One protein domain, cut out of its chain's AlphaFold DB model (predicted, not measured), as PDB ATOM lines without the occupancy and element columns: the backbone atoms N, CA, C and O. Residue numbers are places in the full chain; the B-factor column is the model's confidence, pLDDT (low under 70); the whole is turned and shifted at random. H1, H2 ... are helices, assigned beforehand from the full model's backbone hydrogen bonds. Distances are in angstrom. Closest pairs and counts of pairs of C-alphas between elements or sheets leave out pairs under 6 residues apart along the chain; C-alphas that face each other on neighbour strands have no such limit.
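What this domain is: This is residues 493 to 518 and 527 to 555 of the 1023 residues of the protein "DgyrCDS2388" of Dimorphilus gyrociliatus (UniProt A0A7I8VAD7). There is little regular structure: two short helices, H1 and H2, cross at their middles, between two folded-back loop stretches, residues 493 to 506 at one end and 527 to 541 at the other. The 55 printed residues, with H1 then H2 along the chain and no named strand, are all helix by class, though the named elements hold only 20 residues. The whole is compact, with a radius of gyration of the C-alphas of 10.7 A and spans of 30 by 23 by 14 A.

Where its parts are: H1, residues 507 to 517, runs 15.9 A from C-alpha 507 at (105.945, 210.194, 43.079). H2, residues 542 to 550, runs 13.2 A to C-alpha 550 at (118.331, 209.904, 47.394).

How they stand to each other: H1 and H2 touch, their closest C-alphas being those of His 513 and Val 546, 5.5 A apart. They run opposite ways at a steep tilt of 67 degrees, only just short of about perpendicular. O i to N i+4 pairs are within hydrogen-bond range in 4 of 7 cases in H1 and 4 of 5 in H2. Residues 495 to 496 pair antiparallel with 503 to 504.

The domain as a whole: The C-alphas farthest apart, of Glu 528 and Val 555, are 32.5 A apart. The link H1 to H2 is across the cut: residues 519 to 526 are not printed, and C-alphas 518 and 527 are 20.1 A apart. Mean pLDDT of the printed part is 72.4; 12 residues are under 70, among them 527 to 530.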
ATOM      1  N   ARG A 493     105.547 202.522  37.917       48.84
ATOM      2  CA  ARG A 493     105.959 203.681  37.113       48.84
ATOM      3  C   ARG A 493     107.004 204.488  37.886       48.84
ATOM      4  O   ARG A 493     106.656 205.445  38.560       48.84
ATOM      5  N   ARG A 494     108.278 204.112  37.750       64.19
ATOM      6  CA  ARG A 494     109.397 204.902  38.275       64.19
ATOM      7  C   ARG A 494     109.383 206.289  37.629       64.19
ATOM      8  O   ARG A 494     109.385 206.375  36.397       64.19
ATOM      9  N   VAL A 495     109.356 207.342  38.437       69.50
ATOM     10  CA  VAL A 495     109.296 208.738  37.979       69.50
ATOM     11  C   VAL A 495     110.659 209.384  38.212       69.50
ATOM     12  O   VAL A 495     111.332 209.095  39.199       69.50
ATOM     13  N   SER A 496     111.122 210.193  37.263       71.19
ATOM     14  CA  SER A 496     112.487 210.723  37.252       71.19
ATOM     15  C   SER A 496     112.523 212.230  37.437       71.19
ATOM     16  O   SER A 496     111.787 212.933  36.745       71.19
ATOM     17  N   CYS A 497     113.438 212.706  38.281       70.88
ATOM     18  CA  CYS A 497     113.741 214.127  38.392       70.88
ATOM     19  C   CYS A 497     114.313 214.647  37.066       70.88
ATOM     20  O   CYS A 497     115.189 214.021  36.458       70.88
ATOM     21  N   SER A 498     113.791 215.790  36.620       69.94
ATOM     22  CA  SER A 498     114.202 216.499  35.405       69.94
ATOM     23  C   SER A 498     115.622 217.060  35.495       69.94
ATOM     24  O   SER A 498     116.310 217.100  34.477       69.94
ATOM     25  N   VAL A 499     116.065 217.449  36.696       71.31
ATOM     26  CA  VAL A 499     117.353 218.118  36.937       71.31
ATOM     27  C   VAL A 499     118.489 217.093  37.052       71.31
ATOM     28  O   VAL A 499     119.346 216.989  36.175       71.31
ATOM     29  N   CYS A 500     118.464 216.246  38.083       71.94
ATOM     30  CA  CYS A 500     119.559 215.317  38.408       71.94
ATOM     31  C   CYS A 500     119.520 213.957  37.673       71.94
ATOM     32  O   CYS A 500     120.389 213.113  37.888       71.94
ATOM     33  N   ASN A 501     118.521 213.698  36.814       65.12
ATOM     34  CA  ASN A 501     118.303 212.413  36.114       65.12
ATOM     35  C   ASN A 501     118.116 211.165  37.017       65.12
ATOM     36  O   ASN A 501     118.093 210.031  36.518       65.12
ATOM     37  N   MET A 502     117.945 211.345  38.327       72.69
ATOM     38  CA  MET A 502     117.654 210.269  39.280       72.69
ATOM     39  C   MET A 502     116.217 209.758  39.105       72.69
ATOM     40  O   MET A 502     115.290 210.542  38.903       72.69
ATOM     41  N   ALA A 503     116.026 208.435  39.159       77.00
ATOM     42  CA  ALA A 503     114.715 207.792  39.041       77.00
ATOM     43  C   ALA A 503     114.285 207.143  40.362       77.00
ATOM     44  O   ALA A 503     115.023 206.319  40.904       77.00
ATOM     45  N   PHE A 504     113.081 207.487  40.820       77.38
ATOM     46  CA  PHE A 504     112.472 207.094  42.092       77.38
ATOM     47  C   PHE A 504     111.241 206.218  41.845       77.38
ATOM     48  O   PHE A 504     110.610 206.309  40.789       77.38
ATOM     49  N   ASP A 505     110.876 205.382  42.816       73.50
ATOM     50  CA  ASP A 505     109.823 204.370  42.632       73.50
ATOM     51  C   ASP A 505     108.421 204.855  43.050       73.50
ATOM     52  O   ASP A 505     107.424 204.240  42.667       73.50
ATOM     53  N   ASP A 506     108.350 205.995  43.748       72.19
ATOM     54  CA  ASP A 506     107.133 206.685  44.192       72.19
ATOM     55  C   ASP A 506     107.212 208.184  43.829       72.19
ATOM     56  O   ASP A 506     108.254 208.825  43.991       72.19
ATOM     57  N   THR A 507     106.100 208.756  43.360       72.62
ATOM     58  CA  THR A 507     105.945 210.194  43.079       72.62
ATOM     59  C   THR A 507     106.135 211.079  44.308       72.62
ATOM     60  O   THR A 507     106.631 212.192  44.171       72.62
ATOM     61  N   ARG A 508     105.772 210.603  45.504       74.50
ATOM     62  CA  ARG A 508     105.870 211.355  46.765       74.50
ATOM     63  C   ARG A 508     107.330 211.588  47.154       74.50
ATOM     64  O   ARG A 508     107.705 212.708  47.477       74.50
ATOM     65  N   ILE A 509     108.170 210.560  47.014       78.25
ATOM     66  CA  ILE A 509     109.620 210.672  47.236       78.25
ATOM     67  C   ILE A 509     110.274 211.567  46.180       78.25
ATOM     68  O   ILE A 509     111.133 212.372  46.529       78.25
ATOM     69  N   LEU A 510     109.838 211.501  44.915       79.81
ATOM     70  CA  LEU A 510     110.298 212.457  43.902       79.81
ATOM     71  C   LEU A 510     109.897 213.904  44.244       79.81
ATOM     72  O   LEU A 510     110.696 214.803  44.018       79.81
ATOM     73  N   SER A 511     108.695 214.134  44.781       73.75
ATOM     74  CA  SER A 511     108.237 215.479  45.161       73.75
ATOM     75  C   SER A 511     109.063 216.062  46.306       73.75
ATOM     76  O   SER A 511     109.479 217.209  46.228       73.75
ATOM     77  N   ILE A 512     109.366 215.258  47.331       75.94
ATOM     78  CA  ILE A 512     110.266 215.659  48.422       75.94
ATOM     79  C   ILE A 512     111.670 215.934  47.858       75.94
ATOM     80  O   ILE A 512     112.242 216.989  48.112       75.94
ATOM     81  N   HIS A 513     112.198 215.048  47.005       78.25
ATOM     82  CA  HIS A 513     113.490 215.260  46.350       78.25
ATOM     83  C   HIS A 513     113.533 216.523  45.469       78.25
ATOM     84  O   HIS A 513     114.590 217.142  45.356       78.25
ATOM     85  N   ALA A 514     112.423 216.921  44.838       76.25
ATOM     86  CA  ALA A 514     112.376 218.098  43.970       76.25
ATOM     87  C   ALA A 514     112.760 219.390  44.712       76.25
ATOM     88  O   ALA A 514     113.470 220.211  44.138       76.25
ATOM     89  N   THR A 515     112.421 219.498  46.002       73.62
ATOM     90  CA  THR A 515     112.792 220.643  46.857       73.62
ATOM     91  C   THR A 515     114.309 220.841  47.004       73.62
ATOM     92  O   THR A 515     114.753 221.946  47.289       73.62
ATOM     93  N   SER A 516     115.138 219.821  46.726       71.25
ATOM     94  CA  SER A 516     116.608 219.973  46.688       71.25
ATOM     95  C   SER A 516     117.148 220.740  45.468       71.25
ATOM     96  O   SER A 516     118.358 220.912  45.355       71.25
ATOM     97  N   HIS A 517     116.274 221.189  44.558       72.75
ATOM     98  CA  HIS A 517     116.626 221.950  43.348       72.75
ATOM     99  C   HIS A 517     115.991 223.354  43.319       72.75
ATOM    100  O   HIS A 517     116.008 224.000  42.274       72.75
ATOM    101  N   GLU A 518     115.414 223.816  44.434       69.00
ATOM    102  CA  GLU A 518     114.723 225.108  44.554       69.00
ATOM    103  C   GLU A 518     115.476 226.012  45.551       69.00
ATOM    104  O   GLU A 518     115.602 225.690  46.729       69.00
ATOM    105  N   TYR A 527     105.253 220.961  61.518       56.91
ATOM    106  CA  TYR A 527     105.735 219.582  61.613       56.91
ATOM    107  C   TYR A 527     105.305 218.911  62.920       56.91
ATOM    108  O   TYR A 527     105.771 219.296  63.987       56.91
ATOM    109  N   GLU A 528     104.554 217.810  62.825       56.72
ATOM    110  CA  GLU A 528     104.459 216.834  63.926       56.72
ATOM    111  C   GLU A 528     105.039 215.450  63.583       56.72
ATOM    112  O   GLU A 528     105.465 214.744  64.491       56.72
ATOM    113  N   ASN A 529     105.110 215.033  62.306       57.22
ATOM    114  CA  ASN A 529     105.702 213.735  61.923       57.22
ATOM    115  C   ASN A 529     106.276 213.709  60.486       57.22
ATOM    116  O   ASN A 529     105.609 213.300  59.532       57.22
ATOM    117  N   LEU A 530     107.555 214.068  60.324       67.75
ATOM    118  CA  LEU A 530     108.295 213.898  59.065       67.75
ATOM    119  C   LEU A 530     108.645 212.419  58.826       67.75
ATOM    120  O   LEU A 530     109.654 211.922  59.323       67.75
ATOM    121  N   THR A 531     107.820 211.707  58.052       73.88
ATOM    122  CA  THR A 531     108.004 210.272  57.762       73.88
ATOM    123  C   THR A 531     108.279 209.982  56.284       73.88
ATOM    124  O   THR A 531     107.644 210.531  55.386       73.88
ATOM    125  N   CYS A 532     109.220 209.074  56.006       77.69
ATOM    126  CA  CYS A 532     109.522 208.644  54.638       77.69
ATOM    127  C   CYS A 532     108.429 207.696  54.095       77.69
ATOM    128  O   CYS A 532     108.314 206.571  54.586       77.69
ATOM    129  N   PRO A 533     107.682 208.054  53.032       72.75
ATOM    130  CA  PRO A 533     106.443 207.370  52.641       72.75
ATOM    131  C   PRO A 533     106.609 205.989  51.964       72.75
ATOM    132  O   PRO A 533     105.634 205.451  51.429       72.75
ATOM    133  N   VAL A 534     107.828 205.430  51.953       74.81
ATOM    134  CA  VAL A 534     108.162 204.087  51.424       74.81
ATOM    135  C   VAL A 534     108.849 203.188  52.465       74.81
ATOM    136  O   VAL A 534     108.791 201.968  52.331       74.81
ATOM    137  N   CYS A 535     109.477 203.743  53.511       78.25
ATOM    138  CA  CYS A 535     110.116 202.948  54.574       78.25
ATOM    139  C   CYS A 535     109.753 203.380  56.005       78.25
ATOM    140  O   CYS A 535     110.358 202.886  56.953       78.25
ATOM    141  N   ASN A 536     108.805 204.310  56.155       77.19
ATOM    142  CA  ASN A 536     108.179 204.792  57.392       77.19
ATOM    143  C   ASN A 536     109.134 205.268  58.505       77.19
ATOM    144  O   ASN A 536     108.719 205.424  59.649       77.19
ATOM    145  N   LYS A 537     110.403 205.541  58.179       78.50
ATOM    146  CA  LYS A 537     111.354 206.169  59.104       78.50
ATOM    147  C   LYS A 537     110.946 207.616  59.372       78.50
ATOM    148  O   LYS A 537     110.638 208.330  58.417       78.50
ATOM    149  N   THR A 538     110.974 208.015  60.638       78.31
ATOM    150  CA  THR A 538     110.883 209.403  61.100       78.31
ATOM    151  C   THR A 538     112.230 210.118  60.948       78.31
ATOM    152  O   THR A 538     113.282 209.482  61.024       78.31
ATOM    153  N   PHE A 539     112.189 211.432  60.731       77.62
ATOM    154  CA  PHE A 539     113.348 212.329  60.633       77.62
ATOM    155  C   PHE A 539     113.075 213.604  61.436       77.62
ATOM    156  O   PHE A 539     111.911 213.957  61.633       77.62
ATOM    157  N   VAL A 540     114.122 214.282  61.913       73.00
ATOM    158  CA  VAL A 540     113.979 215.478  62.765       73.00
ATOM    159  C   VAL A 540     113.948 216.745  61.911       73.00
ATOM    160  O   VAL A 540     113.223 217.684  62.227       73.00
ATOM    161  N   SER A 541     114.676 216.757  60.792       75.00
ATOM    162  CA  SER A 541     114.697 217.865  59.834       75.00
ATOM    163  C   SER A 541     114.218 217.446  58.443       75.00
ATOM    164  O   SER A 541     114.498 216.347  57.958       75.00
ATOM    165  N   HIS A 542     113.545 218.367  57.745       74.44
ATOM    166  CA  HIS A 542     113.169 218.178  56.342       74.44
ATOM    167  C   HIS A 542     114.403 217.953  55.450       74.44
ATOM    168  O   HIS A 542     114.343 217.149  54.524       74.44
ATOM    169  N   GLY A 543     115.547 218.573  55.771       74.38
ATOM    170  CA  GLY A 543     116.806 218.357  55.048       74.38
ATOM    171  C   GLY A 543     117.297 216.904  55.113       74.38
ATOM    172  O   GLY A 543     117.677 216.339  54.090       74.38
ATOM    173  N   GLU A 544     117.200 216.264  56.283       74.06
ATOM    174  CA  GLU A 544     117.558 214.848  56.473       74.06
ATOM    175  C   GLU A 544     116.628 213.923  55.678       74.06
ATOM    176  O   GLU A 544     117.077 212.965  55.048       74.06
ATOM    177  N   LEU A 545     115.321 214.223  55.669       79.69
ATOM    178  CA  LEU A 545     114.341 213.479  54.879       79.69
ATOM    179  C   LEU A 545     114.617 213.626  53.372       79.69
ATOM    180  O   LEU A 545     114.553 212.634  52.639       79.69
ATOM    181  N   VAL A 546     114.959 214.836  52.914       79.31
ATOM    182  CA  VAL A 546     115.330 215.132  51.522       79.31
ATOM    183  C   VAL A 546     116.612 214.398  51.125       79.31
ATOM    184  O   VAL A 546     116.610 213.730  50.089       79.31
ATOM    185  N   GLU A 547     117.668 214.412  51.942       77.12
ATOM    186  CA  GLU A 547     118.870 213.606  51.680       77.12
ATOM    187  C   GLU A 547     118.528 212.109  51.651       77.12
ATOM    188  O   GLU A 547     118.886 211.399  50.704       77.12
ATOM    189  N   HIS A 548     117.735 211.630  52.612       79.31
ATOM    190  CA  HIS A 548     117.296 210.239  52.671       79.31
ATOM    191  C   HIS A 548     116.532 209.794  51.408       79.31
ATOM    192  O   HIS A 548     116.690 208.639  50.990       79.31
ATOM    193  N   THR A 549     115.772 210.676  50.736       77.50
ATOM    194  CA  THR A 549     115.105 210.328  49.460       77.50
ATOM    195  C   THR A 549     116.074 209.797  48.407       77.50
ATOM    196  O   THR A 549     115.713 208.899  47.641       77.50
ATOM    197  N   THR A 550     117.318 210.290  48.387       74.94
ATOM    198  CA  THR A 550     118.331 209.904  47.394       74.94
ATOM    199  C   THR A 550     118.684 208.417  47.474       74.94
ATOM    200  O   THR A 550     118.949 207.797  46.443       74.94
ATOM    201  N   SER A 551     118.581 207.807  48.663       75.31
ATOM    202  CA  SER A 551     118.820 206.372  48.880       75.31
ATOM    203  C   SER A 551     117.799 205.461  48.178       75.31
ATOM    204  O   SER A 551     118.110 204.313  47.855       75.31
ATOM    205  N   HIS A 552     116.609 205.983  47.856       76.94
ATOM    206  CA  HIS A 552     115.559 205.280  47.104       76.94
ATOM    207  C   HIS A 552     115.681 205.458  45.581       76.94
ATOM    208  O   HIS A 552     114.872 204.919  44.821       76.94
ATOM    209  N   ALA A 553     116.683 206.206  45.111       72.62
ATOM    210  CA  ALA A 553     116.877 206.525  43.703       72.62
ATOM    211  C   ALA A 553     117.810 205.551  42.967       72.62
ATOM    212  O   ALA A 553     118.645 204.864  43.556       72.62
ATOM    213  N   ARG A 554     117.723 205.519  41.628       65.88
ATOM    214  CA  ARG A 554     118.671 204.780  40.769       65.88
ATOM    215  C   ARG A 554     119.137 205.590  39.559       65.88
ATOM    216  O   ARG A 554     118.340 206.226  38.871       65.88
ATOM    217  N   VAL A 555     120.439 205.504  39.268       51.44
ATOM    218  CA  VAL A 555     121.105 206.182  38.139       51.44
ATOM    219  C   VAL A 555     120.865 205.435  36.818       51.44
ATOM    220  O   VAL A 555     120.982 204.210  36.730       51.44
TER     221      VAL A 555